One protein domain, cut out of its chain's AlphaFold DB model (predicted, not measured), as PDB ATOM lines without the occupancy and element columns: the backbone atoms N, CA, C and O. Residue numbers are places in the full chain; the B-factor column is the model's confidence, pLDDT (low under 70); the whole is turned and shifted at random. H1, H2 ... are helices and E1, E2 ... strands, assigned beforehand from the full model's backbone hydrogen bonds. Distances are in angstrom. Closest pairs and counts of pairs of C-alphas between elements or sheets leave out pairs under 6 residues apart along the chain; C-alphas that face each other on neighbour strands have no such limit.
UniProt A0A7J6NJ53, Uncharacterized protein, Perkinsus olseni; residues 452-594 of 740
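This is residues 452 to 594 of the 740 residues of an uncharacterized protein of Perkinsus olseni (UniProt A0A7J6NJ53). Three small sheets are set along an elongated body: the hairpin E3 and E4 near one end, the three strands E2, E1 and E5 in the middle, and the hairpin E6 and E7 toward the other end. H2 rises from the middle sheet toward the E3 and E4 end, H3 lies between the middle sheet and E6, H4 and H5 are at the E6 and E7 end, and loops make much of the rest. The printed part has 143 residues, with five named helices and seven named strands in the order H1 E1 E2 H2 E3 E4 E5 H3 E6 E7 H4 H5; the class is mixed, helices and strands, with under half of the residues in named elements. All three sheets are antiparallel, the largest in the order E2, E1, E5. The whole is compact, with a radius of gyration of the C-alphas of 16.8 A, and spans 57 by 32 by 27 A.

Start at residue 452 and pass 16 residues with no named element to C-alpha 468 at (89.323, 181.748, 131.563), where H1, residues 468 to 471, begins. Next come E1, residues 487 to 490 and 10.2 A long, and E2, residues 495 to 497. Find C-alpha 498 at (103.545, 183.658, 119.413); from there H2 runs 15.7 A to residue 509. E3, residues 517 to 519, E4, residues 526 to 528, and E5, residues 533 to 535, follow. H3, residues 543 to 551, is 13.2 A long. Then read E6, residues 555 to 557, E7, residues 572 to 574, H4, residues 578 to 584 and 9.8 A long, and H5, residues 589 to 592, which ends at (120.099, 176.311, 131.596).

Look first at inner strand E1: N 488 and O 496 of E2 are 2.8 A apart, and N 489 and O 534 of E5 are 2.8 A apart, both within hydrogen-bond range. E1 and E2 are a hairpin. H2 is on this sheet, over E2 and E1 at a height of 12.0 A, and only just stands up from it, rising 41 degrees; the closest C-alphas of H2 and E1 are those of Ala 498 and Ile 488, 5.7 A. H1 and H3 only graze the sheet, with residues 469 to 471 and 544 to 548. In the hairpin E3 and E4, N 527 and O 518 are 2.7 A apart; the closest C-alphas of E3 and H2 are those of Leu 518 and Arg 505, 7.8 A. In the hairpin E6 and E7, N 556 and O 573 are 2.9 A apart; the closest C-alphas of E6 and H4 are those of Ile 556 and Phe 578, 7.5 A. H4 and H5 are apart. Every O i to N i+4 pair is within hydrogen-bond range in H2 and H4, and 4 of 5 are in H3; H1 and H5 are too short for such a pair.

The two C-alphas farthest apart, those of Lys 514 and Thr 565, are 57.1 A apart. The printed part has no cut. The links H1 to E1 and E6 to E7 are long. The mean pLDDT of the printed part is 74.7, and 41 residues are under 70, among them 461 to 467, 561 to 567 and 586 to 594.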
ATOM      1  N   LEU A 452     106.342 177.919 128.002       63.91
ATOM      2  CA  LEU A 452     105.983 177.878 129.418       63.91
ATOM      3  C   LEU A 452     104.531 177.403 129.593       63.91
ATOM      4  O   LEU A 452     103.581 178.167 129.414       63.91
ATOM      5  N   GLU A 453     104.350 176.125 129.906       65.62
ATOM      6  CA  GLU A 453     103.038 175.500 130.096       65.62
ATOM      7  C   GLU A 453     102.454 175.838 131.478       65.62
ATOM      8  O   GLU A 453     102.557 175.068 132.429       65.62
ATOM      9  N   ILE A 454     101.814 177.007 131.585       73.75
ATOM     10  CA  ILE A 454     100.985 177.352 132.746       73.75
ATOM     11  C   ILE A 454      99.701 176.514 132.680       73.75
ATOM     12  O   ILE A 454      98.871 176.673 131.778       73.75
ATOM     13  N   SER A 455      99.560 175.593 133.631       69.62
ATOM     14  CA  SER A 455      98.478 174.602 133.682       69.62
ATOM     15  C   SER A 455      97.218 175.126 134.391       69.62
ATOM     16  O   SER A 455      97.301 175.977 135.274       69.62
ATOM     17  N   ARG A 456      96.029 174.575 134.078       68.94
ATOM     18  CA  ARG A 456      94.758 174.936 134.761       68.94
ATOM     19  C   ARG A 456      94.816 174.694 136.280       68.94
ATOM     20  O   ARG A 456      94.138 175.388 137.026       68.94
ATOM     21  N   GLY A 457      95.662 173.766 136.744       67.06
ATOM     22  CA  GLY A 457      95.895 173.497 138.169       67.06
ATOM     23  C   GLY A 457      96.695 174.572 138.918       67.06
ATOM     24  O   GLY A 457      96.733 174.536 140.142       67.06
ATOM     25  N   GLN A 458      97.310 175.527 138.212       75.69
ATOM     26  CA  GLN A 458      98.021 176.663 138.815       75.69
ATOM     27  C   GLN A 458      97.132 177.883 139.062       75.69
ATOM     28  O   GLN A 458      97.593 178.839 139.676       75.69
ATOM     29  N   LEU A 459      95.882 177.893 138.595       80.62
ATOM     30  CA  LEU A 459      94.955 178.994 138.854       80.62
ATOM     31  C   LEU A 459      94.555 178.989 140.336       80.62
ATOM     32  O   LEU A 459      94.050 177.989 140.850       80.62
ATOM     33  N   VAL A 460      94.815 180.101 141.028       75.00
ATOM     34  CA  VAL A 460      94.547 180.232 142.474       75.00
ATOM     35  C   VAL A 460      93.062 180.457 142.725       75.00
ATOM     36  O   VAL A 460      92.480 179.845 143.623       75.00
ATOM     37  N   ASP A 461      92.447 181.283 141.882       67.25
ATOM     38  CA  ASP A 461      91.004 181.474 141.830       67.25
ATOM     39  C   ASP A 461      90.354 180.208 141.254       67.25
ATOM     40  O   ASP A 461      90.199 180.038 140.044       67.25
ATOM     41  N   LYS A 462      90.015 179.274 142.150       59.25
ATOM     42  CA  LYS A 462      89.314 178.022 141.839       59.25
ATOM     43  C   LYS A 462      87.847 178.282 141.486       59.25
ATOM     44  O   LYS A 462      86.949 177.984 142.273       59.25
ATOM     45  N   SER A 463      87.610 178.797 140.288       49.34
ATOM     46  CA  SER A 463      86.297 178.846 139.652       49.34
ATOM     47  C   SER A 463      86.365 178.242 138.253       49.34
ATOM     48  O   SER A 463      87.294 178.491 137.484       49.34
ATOM     49  N   ASP A 464      85.341 177.474 137.881       55.19
ATOM     50  CA  ASP A 464      85.130 177.039 136.496       55.19
ATOM     51  C   ASP A 464      84.523 178.179 135.658       55.19
ATOM     52  O   ASP A 464      83.511 178.016 134.977       55.19
ATOM     53  N   ASP A 465      85.135 179.365 135.738       63.78
ATOM     54  CA  ASP A 465      84.743 180.540 134.972       63.78
ATOM     55  C   ASP A 465      85.023 180.294 133.478       63.78
ATOM     56  O   ASP A 465      86.188 180.278 133.063       63.78
ATOM     57  N   PRO A 466      83.991 180.190 132.610       64.50
ATOM     58  CA  PRO A 466      84.178 179.935 131.176       64.50
ATOM     59  C   PRO A 466      84.863 181.110 130.450       64.50
ATOM     60  O   PRO A 466      85.211 181.028 129.273       64.50
ATOM     61  N   CYS A 467      85.073 182.224 131.154       68.06
ATOM     62  CA  CYS A 467      85.885 183.348 130.713       68.06
ATOM     63  C   CYS A 467      87.387 183.015 130.674       68.06
ATOM     64  O   CYS A 467      88.092 183.585 129.846       68.06
ATOM     65  N   ILE A 468      87.890 182.102 131.519       74.94
ATOM     66  CA  ILE A 468      89.323 181.748 131.563       74.94
ATOM     67  C   ILE A 468      89.747 181.041 130.267       74.94
ATOM     68  O   ILE A 468      90.836 181.288 129.748       74.94
ATOM     69  N   GLU A 469      88.853 180.243 129.678       75.19
ATOM     70  CA  GLU A 469      89.101 179.498 128.435       75.19
ATOM     71  C   GLU A 469      89.380 180.414 127.226       75.19
ATOM     72  O   GLU A 469      90.004 179.991 126.257       75.19
ATOM     73  N   GLN A 470      89.016 181.700 127.309       79.19
ATOM     74  CA  GLN A 470      89.295 182.717 126.284       79.19
ATOM     75  C   GLN A 470      90.764 183.190 126.275       79.19
ATOM     76  O   GLN A 470      91.205 183.783 125.288       79.19
ATOM     77  N   TYR A 471      91.517 182.924 127.349       82.56
ATOM     78  CA  TYR A 471      92.940 183.267 127.503       82.56
ATOM     79  C   TYR A 471      93.872 182.061 127.306       82.56
ATOM     80  O   TYR A 471      95.098 182.210 127.299       82.56
ATOM     81  N   LEU A 472      93.308 180.863 127.124       83.69
ATOM     82  CA  LEU A 472      94.059 179.687 126.703       83.69
ATOM     83  C   LEU A 472      94.450 179.829 125.227       83.69
ATOM     84  O   LEU A 472      93.674 180.301 124.396       83.69
ATOM     85  N   CYS A 473      95.660 179.399 124.882       84.62
ATOM     86  CA  CYS A 473      96.103 179.357 123.496       84.62
ATOM     87  C   CYS A 473      95.296 178.305 122.727       84.62
ATOM     88  O   CYS A 473      95.422 177.112 123.002       84.62
ATOM     89  N   SER A 474      94.548 178.714 121.700       82.06
ATOM     90  CA  SER A 474      93.694 177.806 120.906       82.06
ATOM     91  C   SER A 474      94.432 176.707 120.123       82.06
ATOM     92  O   SER A 474      93.787 175.881 119.481       82.06
ATOM     93  N   ILE A 475      95.768 176.692 120.161       82.88
ATOM     94  CA  ILE A 475      96.630 175.730 119.461       82.88
ATOM     95  C   ILE A 475      97.280 174.726 120.432       82.88
ATOM     96  O   ILE A 475      97.444 173.568 120.063       82.88
ATOM     97  N   CYS A 476      97.647 175.137 121.655       81.38
ATOM     98  CA  CYS A 476      98.321 174.261 122.634       81.38
ATOM     99  C   CYS A 476      97.563 174.062 123.958       81.38
ATOM    100  O   CYS A 476      98.027 173.308 124.807       81.38
ATOM    101  N   GLY A 477      96.425 174.729 124.171       77.94
ATOM    102  CA  GLY A 477      95.577 174.581 125.362       77.94
ATOM    103  C   GLY A 477      96.126 175.190 126.662       77.94
ATOM    104  O   GLY A 477      95.349 175.425 127.584       77.94
ATOM    105  N   ALA A 478      97.426 175.487 126.747       79.75
ATOM    106  CA  ALA A 478      98.029 176.168 127.893       79.75
ATOM    107  C   ALA A 478      97.534 177.620 128.026       79.75
ATOM    108  O   ALA A 478      97.210 178.269 127.023       79.75
ATOM    109  N   LEU A 479      97.533 178.157 129.253       79.75
ATOM    110  CA  LEU A 479      97.319 179.590 129.466       79.75
ATOM    111  C   LEU A 479      98.465 180.350 128.790       79.75
ATOM    112  O   LEU A 479      99.643 180.071 129.029       79.75
ATOM    113  N   ALA A 480      98.116 181.255 127.880       73.06
ATOM    114  CA  ALA A 480      99.078 181.817 126.947       73.06
ATOM    115  C   ALA A 480      99.959 182.870 127.646       73.06
ATOM    116  O   ALA A 480      99.579 184.028 127.735       73.06
ATOM    117  N   SER A 481     101.117 182.441 128.153       68.81
ATOM    118  CA  SER A 481     102.122 183.235 128.882       68.81
ATOM    119  C   SER A 481     102.599 184.495 128.123       68.81
ATOM    120  O   SER A 481     102.521 184.523 126.890       68.81
ATOM    121  N   PRO A 482     103.128 185.538 128.807       61.81
ATOM    122  CA  PRO A 482     103.834 186.644 128.154       61.81
ATOM    123  C   PRO A 482     105.324 186.344 127.877       61.81
ATOM    124  O   PRO A 482     105.992 187.161 127.247       61.81
ATOM    125  N   THR A 483     105.856 185.212 128.362       58.72
ATOM    126  CA  THR A 483     107.265 184.790 128.205       58.72
ATOM    127  C   THR A 483     107.400 183.269 128.009       58.72
ATOM    128  O   THR A 483     106.625 182.519 128.611       58.72
ATOM    129  N   PRO A 484     108.413 182.762 127.277       56.19
ATOM    130  CA  PRO A 484     109.496 183.509 126.626       56.19
ATOM    131  C   PRO A 484     109.055 184.258 125.362       56.19
ATOM    132  O   PRO A 484     109.742 185.178 124.937       56.19
ATOM    133  N   ASP A 485     107.898 183.916 124.790       64.06
ATOM    134  CA  ASP A 485     107.336 184.629 123.642       64.06
ATOM    135  C   ASP A 485     106.118 185.460 124.063       64.06
ATOM    136  O   ASP A 485     105.357 185.011 124.923       64.06
ATOM    137  N   PRO A 486     105.863 186.617 123.426       72.38
ATOM    138  CA  PRO A 486     104.698 187.424 123.742       72.38
ATOM    139  C   PRO A 486     103.399 186.684 123.411       72.38
ATOM    140  O   PRO A 486     103.263 186.007 122.385       72.38
ATOM    141  N   THR A 487     102.396 186.888 124.255       80.06
ATOM    142  CA  THR A 487     101.024 186.483 123.972       80.06
ATOM    143  C   THR A 487     100.500 187.264 122.767       80.06
ATOM    144  O   THR A 487     100.626 188.486 122.727       80.06
ATOM    145  N   ILE A 488      99.891 186.595 121.788       82.56
ATOM    146  CA  ILE A 488      99.305 187.218 120.595       82.56
ATOM    147  C   ILE A 488      97.781 187.183 120.669       82.56
ATOM    148  O   ILE A 488      97.175 186.113 120.744       82.56
ATOM    149  N   ALA A 489      97.161 188.353 120.544       84.06
ATOM    150  CA  ALA A 489      95.734 188.517 120.323       84.06
ATOM    151  C   ALA A 489      95.438 188.842 118.850       84.06
ATOM    152  O   ALA A 489      96.077 189.683 118.214       84.06
ATOM    153  N   SER A 490      94.426 188.180 118.299       85.75
ATOM    154  CA  SER A 490      93.891 188.465 116.964       85.75
ATOM    155  C   SER A 490      92.844 189.586 116.998       85.75
ATOM    156  O   SER A 490      92.190 189.813 118.016       85.75
ATOM    157  N   ALA A 491      92.597 190.253 115.864       83.81
ATOM    158  CA  ALA A 491      91.519 191.248 115.746       83.81
ATOM    159  C   ALA A 491      90.110 190.676 116.028       83.81
ATOM    160  O   ALA A 491      89.196 191.422 116.371       83.81
ATOM    161  N   CYS A 492      89.940 189.355 115.918       87.00
ATOM    162  CA  CYS A 492      88.751 188.613 116.348       87.00
ATOM    163  C   CYS A 492      88.850 188.092 117.797       87.00
ATOM    164  O   CYS A 492      88.280 187.052 118.114       87.00
ATOM    165  N   THR A 493      89.590 188.792 118.663       84.88
ATOM    166  CA  THR A 493      89.703 188.599 120.125       84.88
ATOM    167  C   THR A 493      90.249 187.257 120.635       84.88
ATOM    168  O   THR A 493      90.512 187.143 121.825       84.88
ATOM    169  N   HIS A 494      90.503 186.268 119.774       87.56
ATOM    170  CA  HIS A 494      91.145 185.011 120.175       87.56
ATOM    171  C   HIS A 494      92.634 185.192 120.486       87.56
ATOM    172  O   HIS A 494      93.332 185.900 119.747       87.56
ATOM    173  N   VAL A 495      93.096 184.491 121.525       87.75
ATOM    174  CA  VAL A 495      94.463 184.515 122.059       87.75
ATOM    175  C   VAL A 495      95.250 183.262 121.636       87.75
ATOM    176  O   VAL A 495      94.706 182.163 121.533       87.75
ATOM    177  N   THR A 496      96.546 183.433 121.368       87.19
ATOM    178  CA  THR A 496      97.507 182.387 120.974       87.19
ATOM    179  C   THR A 496      98.911 182.735 121.476       87.19
ATOM    180  O   THR A 496      99.255 183.909 121.542       87.19
ATOM    181  N   CYS A 497      99.766 181.757 121.777       85.75
ATOM    182  CA  CYS A 497     101.196 182.018 122.008       85.75
ATOM    183  C   CYS A 497     101.894 182.363 120.680       85.75
ATOM    184  O   CYS A 497     101.575 181.744 119.658       85.75
ATOM    185  N   ALA A 498     102.883 183.267 120.665       82.69
ATOM    186  CA  ALA A 498     103.545 183.658 119.413       82.69
ATOM    187  C   ALA A 498     104.191 182.482 118.653       82.69
ATOM    188  O   ALA A 498     103.967 182.369 117.448       82.69
ATOM    189  N   ARG A 499     104.900 181.554 119.326       81.56
ATOM    190  CA  ARG A 499     105.422 180.321 118.684       81.56
ATOM    191  C   ARG A 499     104.319 179.478 118.045       81.56
ATOM    192  O   ARG A 499     104.493 178.991 116.933       81.56
ATOM    193  N   CYS A 500     103.174 179.339 118.713       85.12
ATOM    194  CA  CYS A 500     102.044 178.564 118.200       85.12
ATOM    195  C   CYS A 500     101.435 179.219 116.953       85.12
ATOM    196  O   CYS A 500     101.249 178.549 115.937       85.12
ATOM    197  N   PHE A 501     101.179 180.531 117.001       85.94
ATOM    198  CA  PHE A 501     100.668 181.283 115.854       85.94
ATOM    199  C   PHE A 501     101.651 181.265 114.674       85.94
ATOM    200  O   PHE A 501     101.235 181.108 113.529       85.94
ATOM    201  N   GLU A 502     102.954 181.382 114.936       82.94
ATOM    202  CA  GLU A 502     104.001 181.364 113.912       82.94
ATOM    203  C   GLU A 502     104.202 179.974 113.284       82.94
ATOM    204  O   GLU A 502     104.331 179.872 112.063       82.94
ATOM    205  N   GLY A 503     104.184 178.904 114.084       84.44
ATOM    206  CA  GLY A 503     104.252 177.524 113.593       84.44
ATOM    207  C   GLY A 503     103.038 177.171 112.732       84.44
ATOM    208  O   GLY A 503     103.191 176.718 111.597       84.44
ATOM    209  N   TRP A 504     101.833 177.491 113.219       86.69
ATOM    210  CA  TRP A 504     100.600 177.379 112.436       86.69
ATOM    211  C   TRP A 504     100.672 178.220 111.151       86.69
ATOM    212  O   TRP A 504     100.302 177.739 110.077       86.69
ATOM    213  N   ARG A 505     101.215 179.446 111.222       84.06
ATOM    214  CA  ARG A 505     101.378 180.327 110.059       84.06
ATOM    215  C   ARG A 505     102.262 179.691 108.994       84.06
ATOM    216  O   ARG A 505     101.879 179.753 107.834       84.06
ATOM    217  N   ARG A 506     103.407 179.102 109.346       83.00
ATOM    218  CA  ARG A 506     104.311 178.456 108.370       83.00
ATOM    219  C   ARG A 506     103.606 177.306 107.654       83.00
ATOM    220  O   ARG A 506     103.443 177.370 106.438       83.00
ATOM    221  N   ALA A 507     103.030 176.379 108.424       82.00
ATOM    222  CA  ALA A 507     102.297 175.225 107.902       82.00
ATOM    223  C   ALA A 507     101.135 175.589 106.951       82.00
ATOM    224  O   ALA A 507     100.850 174.837 106.023       82.00
ATOM    225  N   ASN A 508     100.475 176.739 107.150       77.56
ATOM    226  CA  ASN A 508      99.365 177.197 106.301       77.56
ATOM    227  C   ASN A 508      99.808 178.149 105.164       77.56
ATOM    228  O   ASN A 508      99.159 178.204 104.122       77.56
ATOM    229  N   VAL A 509     100.908 178.897 105.322       71.75
ATOM    230  CA  VAL A 509     101.442 179.810 104.287       71.75
ATOM    231  C   VAL A 509     102.199 179.059 103.197       71.75
ATOM    232  O   VAL A 509     102.122 179.455 102.037       71.75
ATOM    233  N   GLU A 510     102.906 177.985 103.545       59.81
ATOM    234  CA  GLU A 510     103.627 177.155 102.571       59.81
ATOM    235  C   GLU A 510     102.666 176.437 101.608       59.81
ATOM    236  O   GLU A 510     103.002 176.233 100.443       59.81
ATOM    237  N   GLN A 511     101.437 176.149 102.055       58.97
ATOM    238  CA  GLN A 511     100.377 175.566 101.226       58.97
ATOM    239  C   GLN A 511      99.746 176.589 100.260       58.97
ATOM    240  O   GLN A 511      99.494 176.256  99.102       58.97
ATOM    241  N   GLU A 512      99.541 177.847 100.679       57.81
ATOM    242  CA  GLU A 512      99.033 178.917  99.800       57.81
ATOM    243  C   GLU A 512      99.815 180.250  99.914       57.81
ATOM    244  O   GLU A 512      99.313 181.245 100.455       57.81
ATOM    245  N   PRO A 513     101.002 180.371  99.283       60.50
ATOM    246  CA  PRO A 513     101.834 181.584  99.336       60.50
ATOM    247  C   PRO A 513     101.231 182.817  98.626       60.50
ATOM    248  O   PRO A 513     101.856 183.875  98.562       60.50
ATOM    249  N   LYS A 514     100.016 182.702  98.071       61.03
ATOM    250  CA  LYS A 514      99.282 183.776  97.376       61.03
ATOM    251  C   LYS A 514      98.222 184.458  98.259       61.03
ATOM    252  O   LYS A 514      97.648 185.466  97.835       61.03
ATOM    253  N   LEU A 515      97.958 183.952  99.469       64.81
ATOM    254  CA  LEU A 515      96.945 184.514 100.366       64.81
ATOM    255  C   LEU A 515      97.372 185.867 100.956       64.81
ATOM    256  O   LEU A 515      98.349 185.991 101.690       64.81
ATOM    257  N   LYS A 516      96.565 186.902 100.688       70.88
ATOM    258  CA  LYS A 516      96.708 188.249 101.282       70.88
ATOM    259  C   LYS A 516      96.193 188.332 102.728       70.88
ATOM    260  O   LYS A 516      96.434 189.325 103.412       70.88
ATOM    261  N   THR A 517      95.468 187.310 103.175       81.00
ATOM    262  CA  THR A 517      94.851 187.193 104.500       81.00
ATOM    263  C   THR A 517      94.956 185.755 104.980       81.00
ATOM    264  O   THR A 517      94.625 184.844 104.226       81.00
ATOM    265  N   LEU A 518      95.360 185.563 106.230       83.38
ATOM    266  CA  LEU A 518      95.436 184.258 106.882       83.38
ATOM    267  C   LEU A 518      94.139 184.014 107.662       83.38
ATOM    268  O   LEU A 518      93.667 184.953 108.301       83.38
ATOM    269  N   PRO A 519      93.545 182.813 107.662       86.44
ATOM    270  CA  PRO A 519      92.470 182.517 108.603       86.44
ATOM    271  C   PRO A 519      92.966 182.625 110.058       86.44
ATOM    272  O   PRO A 519      94.131 182.385 110.356       86.44
ATOM    273  N   CYS A 520      92.088 182.993 110.989       87.31
ATOM    274  CA  CYS A 520      92.355 182.853 112.419       87.31
ATOM    275  C   CYS A 520      92.353 181.358 112.792       87.31
ATOM    276  O   CYS A 520      91.372 180.691 112.445       87.31
ATOM    277  N   PRO A 521      93.350 180.845 113.544       84.81
ATOM    278  CA  PRO A 521      93.391 179.442 113.970       84.81
ATOM    279  C   PRO A 521      92.114 178.973 114.686       84.81
ATOM    280  O   PRO A 521      91.686 177.842 114.495       84.81
ATOM    281  N   SER A 522      91.479 179.855 115.467       86.19
ATOM    282  CA  SER A 522      90.330 179.514 116.317       86.19
ATOM    283  C   SER A 522      88.970 179.563 115.605       86.19
ATOM    284  O   SER A 522      88.055 178.846 115.994       86.19
ATOM    285  N   CYS A 523      88.790 180.440 114.608       86.94
ATOM    286  CA  CYS A 523      87.462 180.732 114.028       86.94
ATOM    287  C   CYS A 523      87.431 180.932 112.500       86.94
ATOM    288  O   CYS A 523      86.377 181.219 111.919       86.94
ATOM    289  N   GLY A 524      88.580 180.837 111.826       85.62
ATOM    290  CA  GLY A 524      88.695 181.000 110.375       85.62
ATOM    291  C   GLY A 524      88.448 182.419 109.840       85.62
ATOM    292  O   GLY A 524      88.404 182.601 108.626       85.62
ATOM    293  N   CYS A 525      88.279 183.437 110.694       87.50
ATOM    294  CA  CYS A 525      88.128 184.828 110.246       87.50
ATOM    295  C   CYS A 525      89.398 185.325 109.520       87.50
ATOM    296  O   CYS A 525      90.494 185.065 110.009       87.50
ATOM    297  N   PRO A 526      89.292 186.051 108.390       84.69
ATOM    298  CA  PRO A 526      90.456 186.488 107.618       84.69
ATOM    299  C   PRO A 526      91.208 187.640 108.304       84.69
ATOM    300  O   PRO A 526      90.724 188.769 108.360       84.69
ATOM    301  N   LEU A 527      92.421 187.354 108.775       84.12
ATOM    302  CA  LEU A 527      93.371 188.281 109.387       84.12
ATOM    303  C   LEU A 527      94.368 188.800 108.340       84.12
ATOM    304  O   LEU A 527      95.023 188.029 107.633       84.12
ATOM    305  N   ARG A 528      94.548 190.118 108.249       79.31
ATOM    306  CA  ARG A 528      95.592 190.752 107.431       79.31
ATOM    307  C   ARG A 528      96.938 190.669 108.157       79.31
ATOM    308  O   ARG A 528      97.076 191.131 109.293       79.31
ATOM    309  N   LYS A 529      97.945 190.105 107.479       68.81
ATOM    310  CA  LYS A 529      99.314 189.922 107.994       68.81
ATOM    311  C   LYS A 529      99.895 191.261 108.473       68.81
ATOM    312  O   LYS A 529     100.010 192.191 107.682       68.81
ATOM    313  N   GLY A 530     100.256 191.342 109.756       67.94
ATOM    314  CA  GLY A 530     100.843 192.542 110.371       67.94
ATOM    315  C   GLY A 530      99.873 193.707 110.619       67.94
ATOM    316  O   GLY A 530     100.337 194.822 110.831       67.94
ATOM    317  N   ILE A 531      98.553 193.481 110.559       74.69
ATOM    318  CA  ILE A 531      97.531 194.500 110.880       74.69
ATOM    319  C   ILE A 531      96.491 193.961 111.869       74.69
ATOM    320  O   ILE A 531      96.075 194.690 112.758       74.69
ATOM    321  N   ASP A 532      96.064 192.703 111.721       82.06
ATOM    322  CA  ASP A 532      94.992 192.102 112.536       82.06
ATOM    323  C   ASP A 532      95.526 191.133 113.614       82.06
ATOM    324  O   ASP A 532      94.831 190.202 114.033       82.06
ATOM    325  N   VAL A 533      96.786 191.316 114.015       84.62
ATOM    326  CA  VAL A 533      97.557 190.441 114.911       84.62
ATOM    327  C   VAL A 533      98.421 191.335 115.800       84.62
ATOM    328  O   VAL A 533      99.235 192.092 115.272       84.62
ATOM    329  N   PHE A 534      98.239 191.255 117.117       84.06
ATOM    330  CA  PHE A 534      98.820 192.175 118.099       84.06
ATOM    331  C   PHE A 534      99.483 191.395 119.248       84.06
ATOM    332  O   PHE A 534      98.902 190.398 119.684       84.06
ATOM    333  N   PRO A 535     100.644 191.820 119.778       83.50
ATOM    334  CA  PRO A 535     101.098 191.365 121.095       83.50
ATOM    335  C   PRO A 535     100.113 191.848 122.176       83.50
ATOM    336  O   PRO A 535      99.476 192.878 121.991       83.50
ATOM    337  N   LEU A 536      99.956 191.137 123.295       81.12
ATOM    338  CA  LEU A 536      99.039 191.502 124.391       81.12
ATOM    339  C   LEU A 536      99.731 192.398 125.441       81.12
ATOM    340  O   LEU A 536      99.734 192.094 126.633       81.12
ATOM    341  N   ASP A 537     100.357 193.487 124.993       76.94
ATOM    342  CA  ASP A 537     101.295 194.294 125.787       76.94
ATOM    343  C   ASP A 537     100.800 195.721 126.134       76.94
ATOM    344  O   ASP A 537      99.616 196.060 126.016       76.94
ATOM    345  N   GLU A 538     101.716 196.559 126.632       74.56
ATOM    346  CA  GLU A 538     101.475 197.965 126.984       74.56
ATOM    347  C   GLU A 538     100.892 198.804 125.828       74.56
ATOM    348  O   GLU A 538     100.088 199.697 126.081       74.56
ATOM    349  N   SER A 539     101.229 198.487 124.571       76.06
ATOM    350  CA  SER A 539     100.913 199.291 123.378       76.06
ATOM    351  C   SER A 539      99.500 199.102 122.810       76.06
ATOM    352  O   SER A 539      99.113 199.787 121.861       76.06
ATOM    353  N   VAL A 540      98.720 198.161 123.349       76.94
ATOM    354  CA  VAL A 540      97.458 197.737 122.730       76.94
ATOM    355  C   VAL A 540      96.301 198.677 123.055       76.94
ATOM    356  O   VAL A 540      95.847 198.761 124.195       76.94
ATOM    357  N   GLU A 541      95.742 199.301 122.020       77.44
ATOM    358  CA  GLU A 541      94.537 200.128 122.108       77.44
ATOM    359  C   GLU A 541      93.229 199.351 121.831       77.44
ATOM    360  O   GLU A 541      93.205 198.226 121.321       77.44
ATOM    361  N   GLY A 542      92.091 199.988 122.124       80.56
ATOM    362  CA  GLY A 542      90.772 199.516 121.694       80.56
ATOM    363  C   GLY A 542      90.267 198.258 122.424       80.56
ATOM    364  O   GLY A 542      90.558 198.069 123.604       80.56
ATOM    365  N   PRO A 543      89.463 197.394 121.766       75.75
ATOM    366  CA  PRO A 543      88.815 196.249 122.418       75.75
ATOM    367  C   PRO A 543      89.783 195.242 123.053       75.75
ATOM    368  O   PRO A 543      89.462 194.644 124.075       75.75
ATOM    369  N   ILE A 544      90.979 195.071 122.482       81.56
ATOM    370  CA  ILE A 544      91.974 194.107 122.975       81.56
ATOM    371  C   ILE A 544      92.631 194.615 124.276       81.56
ATOM    372  O   ILE A 544      92.974 193.816 125.147       81.56
ATOM    373  N   ALA A 545      92.674 195.935 124.500       83.56
ATOM    374  CA  ALA A 545      93.078 196.515 125.784       83.56
ATOM    375  C   ALA A 545      92.186 196.045 126.952       83.56
ATOM    376  O   ALA A 545      92.654 195.921 128.084       83.56
ATOM    377  N   ALA A 546      90.902 195.752 126.695       82.25
ATOM    378  CA  ALA A 546      90.001 195.206 127.710       82.25
ATOM    379  C   ALA A 546      90.355 193.754 128.074       82.25
ATOM    380  O   ALA A 546      90.354 193.425 129.259       82.25
ATOM    381  N   LEU A 547      90.736 192.923 127.092       82.69
ATOM    382  CA  LEU A 547      91.238 191.564 127.339       82.69
ATOM    383  C   LEU A 547      92.498 191.602 128.209       82.69
ATOM    384  O   LEU A 547      92.563 190.910 129.223       82.69
ATOM    385  N   ARG A 548      93.462 192.476 127.883       84.69
ATOM    386  CA  ARG A 548      94.694 192.634 128.673       84.69
ATOM    387  C   ARG A 548      94.416 193.000 130.139       84.69
ATOM    388  O   ARG A 548      95.054 192.438 131.020       84.69
ATOM    389  N   ARG A 549      93.448 193.887 130.412       83.19
ATOM    390  CA  ARG A 549      93.049 194.299 131.781       83.19
ATOM    391  C   ARG A 549      92.380 193.199 132.613       83.19
ATOM    392  O   ARG A 549      92.283 193.351 133.830       83.19
ATOM    393  N   VAL A 550      91.852 192.155 131.975       83.50
ATOM    394  CA  VAL A 550      91.300 190.973 132.657       83.50
ATOM    395  C   VAL A 550      92.396 189.924 132.815       83.50
ATOM    396  O   VAL A 550      92.619 189.441 133.919       83.50
ATOM    397  N   TYR A 551      93.152 189.660 131.749       83.44
ATOM    398  CA  TYR A 551      94.323 188.784 131.749       83.44
ATOM    399  C   TYR A 551      95.339 189.151 132.847       83.44
ATOM    400  O   TYR A 551      95.780 188.284 133.595       83.44
ATOM    401  N   SER A 552      95.635 190.443 133.033       81.12
ATOM    402  CA  SER A 552      96.545 190.930 134.082       81.12
ATOM    403  C   SER A 552      96.001 190.822 135.513       81.12
ATOM    404  O   SER A 552      96.687 191.237 136.442       81.12
ATOM    405  N   LYS A 553      94.766 190.340 135.711       83.38
ATOM    406  CA  LYS A 553      94.182 190.087 137.038       83.38
ATOM    407  C   LYS A 553      94.178 188.614 137.422       83.38
ATOM    408  O   LYS A 553      94.079 188.333 138.611       83.38
ATOM    409  N   ILE A 554      94.287 187.707 136.448       85.44
ATOM    410  CA  ILE A 554      94.314 186.260 136.680       85.44
ATOM    411  C   ILE A 554      95.460 185.948 137.651       85.44
ATOM    412  O   ILE A 554      96.611 186.278 137.358       85.44
ATOM    413  N   GLN A 555      95.141 185.342 138.798       86.69
ATOM    414  CA  GLN A 555      96.132 184.916 139.783       86.69
ATOM    415  C   GLN A 555      96.571 183.478 139.511       86.69
ATOM    416  O   GLN A 555      95.742 182.570 139.396       86.69
ATOM    417  N   ILE A 556      97.885 183.268 139.448       86.75
ATOM    418  CA  ILE A 556      98.489 181.942 139.347       86.75
ATOM    419  C   ILE A 556      99.476 181.695 140.482       86.75
ATOM    420  O   ILE A 556     100.174 182.597 140.943       86.75
ATOM    421  N   GLY A 557      99.498 180.449 140.940       85.75
ATOM    422  CA  GLY A 557     100.410 179.930 141.940       85.75
ATOM    423  C   GLY A 557     101.545 179.148 141.289       85.75
ATOM    424  O   GLY A 557     101.405 178.574 140.200       85.75
ATOM    425  N   CYS A 558     102.685 179.105 141.965       84.69
ATOM    426  CA  CYS A 558     103.792 178.271 141.526       84.69
ATOM    427  C   CYS A 558     103.553 176.804 141.919       84.69
ATOM    428  O   CYS A 558     103.356 176.494 143.087       84.69
ATOM    429  N   ASN A 559     103.601 175.884 140.950       75.50
ATOM    430  CA  ASN A 559     103.479 174.437 141.195       75.50
ATOM    431  C   ASN A 559     104.855 173.741 141.281       75.50
ATOM    432  O   ASN A 559     105.003 172.580 140.905       75.50
ATOM    433  N   LYS A 560     105.891 174.474 141.713       71.44
ATOM    434  CA  LYS A 560     107.214 173.919 142.024       71.44
ATOM    435  C   LYS A 560     107.251 173.468 143.481       71.44
ATOM    436  O   LYS A 560     106.996 174.261 144.382       71.44
ATOM    437  N   THR A 561     107.631 172.217 143.701       59.72
ATOM    438  CA  THR A 561     108.167 171.726 144.975       59.72
ATOM    439  C   THR A 561     109.688 171.742 144.902       59.72
ATOM    440  O   THR A 561     110.244 171.371 143.870       59.72
ATOM    441  N   ASP A 562     110.362 172.153 145.973       55.56
ATOM    442  CA  ASP A 562     111.820 172.059 146.047       55.56
ATOM    443  C   ASP A 562     112.246 170.602 146.277       55.56
ATOM    444  O   ASP A 562     112.036 170.054 147.360       55.56
ATOM    445  N   ASP A 563     112.905 169.989 145.291       53.66
ATOM    446  CA  ASP A 563     113.354 168.584 145.339       53.66
ATOM    447  C   ASP A 563     114.321 168.273 146.506       53.66
ATOM    448  O   ASP A 563     114.511 167.115 146.871       53.66
ATOM    449  N   VAL A 564     114.927 169.305 147.109       55.41
ATOM    450  CA  VAL A 564     115.909 169.198 148.208       55.41
ATOM    451  C   VAL A 564     115.269 169.332 149.599       55.41
ATOM    452  O   VAL A 564     115.800 168.798 150.571       55.41
ATOM    453  N   THR A 565     114.144 170.043 149.724       57.28
ATOM    454  CA  THR A 565     113.506 170.358 151.024       57.28
ATOM    455  C   THR A 565     112.071 169.840 151.145       57.28
ATOM    456  O   THR A 565     111.505 169.873 152.236       57.28
ATOM    457  N   ALA A 566     111.477 169.384 150.037       58.16
ATOM    458  CA  ALA A 566     110.059 169.058 149.873       58.16
ATOM    459  C   ALA A 566     109.082 170.209 150.201       58.16
ATOM    460  O   ALA A 566     107.875 169.985 150.309       58.16
ATOM    461  N   ILE A 567     109.569 171.450 150.330       65.88
ATOM    462  CA  ILE A 567     108.720 172.618 150.577       65.88
ATOM    463  C   ILE A 567     108.075 173.047 149.242       65.88
ATOM    464  O   ILE A 567     108.788 173.253 148.256       65.88
ATOM    465  N   PRO A 568     106.737 173.175 149.161       73.06
ATOM    466  CA  PRO A 568     106.076 173.732 147.988       73.06
ATOM    467  C   PRO A 568     106.285 175.247 147.929       73.06
ATOM    468  O   PRO A 568     106.184 175.942 148.943       73.06
ATOM    469  N   CYS A 569     106.521 175.777 146.733       80.31
ATOM    470  CA  CYS A 569     106.600 177.213 146.525       80.31
ATOM    471  C   CYS A 569     105.236 177.864 146.802       80.31
ATOM    472  O   CYS A 569     104.255 177.611 146.107       80.31
ATOM    473  N   THR A 570     105.170 178.729 147.811       83.75
ATOM    474  CA  THR A 570     103.936 179.410 148.240       83.75
ATOM    475  C   THR A 570     103.622 180.681 147.444       83.75
ATOM    476  O   THR A 570     102.707 181.420 147.808       83.75
ATOM    477  N   TRP A 571     104.373 180.966 146.373       86.69
ATOM    478  CA  TRP A 571     104.180 182.180 145.582       86.69
ATOM    479  C   TRP A 571     102.847 182.171 144.834       86.69
ATOM    480  O   TRP A 571     102.490 181.194 144.172       86.69
ATOM    481  N   ILE A 572     102.163 183.312 144.912       86.88
ATOM    482  CA  ILE A 572     100.932 183.656 144.206       86.88
ATOM    483  C   ILE A 572     101.111 185.077 143.664       86.88
ATOM    484  O   ILE A 572     101.559 185.962 144.395       86.88
ATOM    485  N   GLY A 573     100.741 185.303 142.407       86.25
ATOM    486  CA  GLY A 573     100.733 186.627 141.782       86.25
ATOM    487  C   GLY A 573     100.074 186.599 140.407       86.25
ATOM    488  O   GLY A 573      99.501 185.582 140.005       86.25
ATOM    489  N   SER A 574     100.133 187.705 139.656       86.62
ATOM    490  CA  SER A 574      99.474 187.741 138.349       86.62
ATOM    491  C   SER A 574     100.255 186.966 137.283       86.62
ATOM    492  O   SER A 574     101.468 186.758 137.380       86.62
ATOM    493  N   VAL A 575      99.574 186.614 136.189       83.56
ATOM    494  CA  VAL A 575     100.208 186.010 134.999       83.56
ATOM    495  C   VAL A 575     101.311 186.906 134.394       83.56
ATOM    496  O   VAL A 575     102.191 186.401 133.699       83.56
ATOM    497  N   ARG A 576     101.320 188.221 134.677       80.00
ATOM    498  CA  ARG A 576     102.419 189.123 134.274       80.00
ATOM    499  C   ARG A 576     103.680 188.969 135.122       80.00
ATOM    500  O   ARG A 576     104.762 189.206 134.597       80.00
ATOM    501  N   ASP A 577     103.533 188.597 136.390       82.88
ATOM    502  CA  ASP A 577     104.605 188.633 137.396       82.88
ATOM    503  C   ASP A 577     105.274 187.258 137.558       82.88
ATOM    504  O   ASP A 577     106.433 187.153 137.962       82.88
ATOM    505  N   PHE A 578     104.563 186.190 137.182       82.44
ATOM    506  CA  PHE A 578     105.062 184.813 137.183       82.44
ATOM    507  C   PHE A 578     106.406 184.605 136.446       82.44
ATOM    508  O   PHE A 578     107.235 183.862 136.971       82.44
ATOM    509  N   PRO A 579     106.703 185.261 135.302       77.19
ATOM    510  CA  PRO A 579     108.022 185.187 134.670       77.19
ATOM    511  C   PRO A 579     109.157 185.677 135.571       77.19
ATOM    512  O   PRO A 579     110.206 185.041 135.638       77.19
ATOM    513  N   GLU A 580     108.950 186.779 136.296       77.00
ATOM    514  CA  GLU A 580     109.947 187.298 137.236       77.00
ATOM    515  C   GLU A 580     110.067 186.397 138.464       77.00
ATOM    516  O   GLU A 580     111.174 186.133 138.936       77.00
ATOM    517  N   HIS A 581     108.943 185.852 138.936       82.19
ATOM    518  CA  HIS A 581     108.954 184.836 139.978       82.19
ATOM    519  C   HIS A 581     109.772 183.599 139.575       82.19
ATOM    520  O   HIS A 581     110.566 183.135 140.387       82.19
ATOM    521  N   MET A 582     109.669 183.096 138.340       76.00
ATOM    522  CA  MET A 582     110.471 181.946 137.891       76.00
ATOM    523  C   MET A 582     111.987 182.192 137.925       76.00
ATOM    524  O   MET A 582     112.743 181.235 138.074       76.00
ATOM    525  N   VAL A 583     112.439 183.444 137.791       72.62
ATOM    526  CA  VAL A 583     113.864 183.814 137.901       72.62
ATOM    527  C   VAL A 583     114.328 183.840 139.367       72.62
ATOM    528  O   VAL A 583     115.499 183.593 139.642       72.62
ATOM    529  N   VAL A 584     113.422 184.132 140.307       71.69
ATOM    530  CA  VAL A 584     113.718 184.285 141.746       71.69
ATOM    531  C   VAL A 584     113.430 183.010 142.555       71.69
ATOM    532  O   VAL A 584     114.082 182.761 143.565       71.69
ATOM    533  N   CYS A 585     112.492 182.169 142.113       73.81
ATOM    534  CA  CYS A 585     112.299 180.818 142.637       73.81
ATOM    535  C   CYS A 585     113.607 180.032 142.451       73.81
ATOM    536  O   CYS A 585     114.140 180.012 141.343       73.81
ATOM    537  N   HIS A 586     114.132 179.406 143.512       52.69
ATOM    538  CA  HIS A 586     115.499 178.857 143.587       52.69
ATOM    539  C   HIS A 586     115.739 177.625 142.683       52.69
ATOM    540  O   HIS A 586     115.968 176.514 143.150       52.69
ATOM    541  N   HIS A 587     115.671 177.811 141.362       53.84
ATOM    542  CA  HIS A 587     115.654 176.716 140.394       53.84
ATOM    543  C   HIS A 587     116.153 177.109 138.986       53.84
ATOM    544  O   HIS A 587     115.718 176.549 137.974       53.84
ATOM    545  N   TRP A 588     117.098 178.059 138.919       43.25
ATOM    546  CA  TRP A 588     117.629 178.646 137.674       43.25
ATOM    547  C   TRP A 588     118.161 177.618 136.656       43.25
ATOM    548  O   TRP A 588     118.095 177.841 135.446       43.25
ATOM    549  N   GLU A 589     118.611 176.452 137.130       44.53
ATOM    550  CA  GLU A 589     119.066 175.337 136.295       44.53
ATOM    551  C   GLU A 589     118.029 174.883 135.261       44.53
ATOM    552  O   GLU A 589     118.396 174.333 134.225       44.53
ATOM    553  N   CYS A 590     116.736 175.098 135.522       40.31
ATOM    554  CA  CYS A 590     115.676 174.718 134.593       40.31
ATOM    555  C   CYS A 590     115.703 175.545 133.293       40.31
ATOM    556  O   CYS A 590     115.257 175.054 132.260       40.31
ATOM    557  N   VAL A 591     116.258 176.765 133.330       42.31
ATOM    558  CA  VAL A 591     116.503 177.592 132.135       42.31
ATOM    559  C   VAL A 591     117.770 177.112 131.421       42.31
ATOM    560  O   VAL A 591     117.750 176.903 130.208       42.31
ATOM    561  N   LEU A 592     118.848 176.832 132.168       40.44
ATOM    562  CA  LEU A 592     120.099 176.311 131.596       40.44
ATOM    563  C   LEU A 592     119.925 174.959 130.896       40.44
ATOM    564  O   LEU A 592     120.480 174.757 129.823       40.44
ATOM    565  N   LYS A 593     119.104 174.056 131.444       40.16
ATOM    566  CA  LYS A 593     118.789 172.744 130.846       40.16
ATOM    567  C   LYS A 593     118.004 172.845 129.519       40.16
ATOM    568  O   LYS A 593     117.730 171.819 128.904       40.16
ATOM    569  N   THR A 594     117.668 174.059 129.061       39.38
ATOM    570  CA  THR A 594     117.114 174.340 127.720       39.38
ATOM    571  C   THR A 594     118.056 175.124 126.791       39.38
ATOM    572  O   THR A 594     117.691 175.388 125.646       39.38
TER     573      THR A 594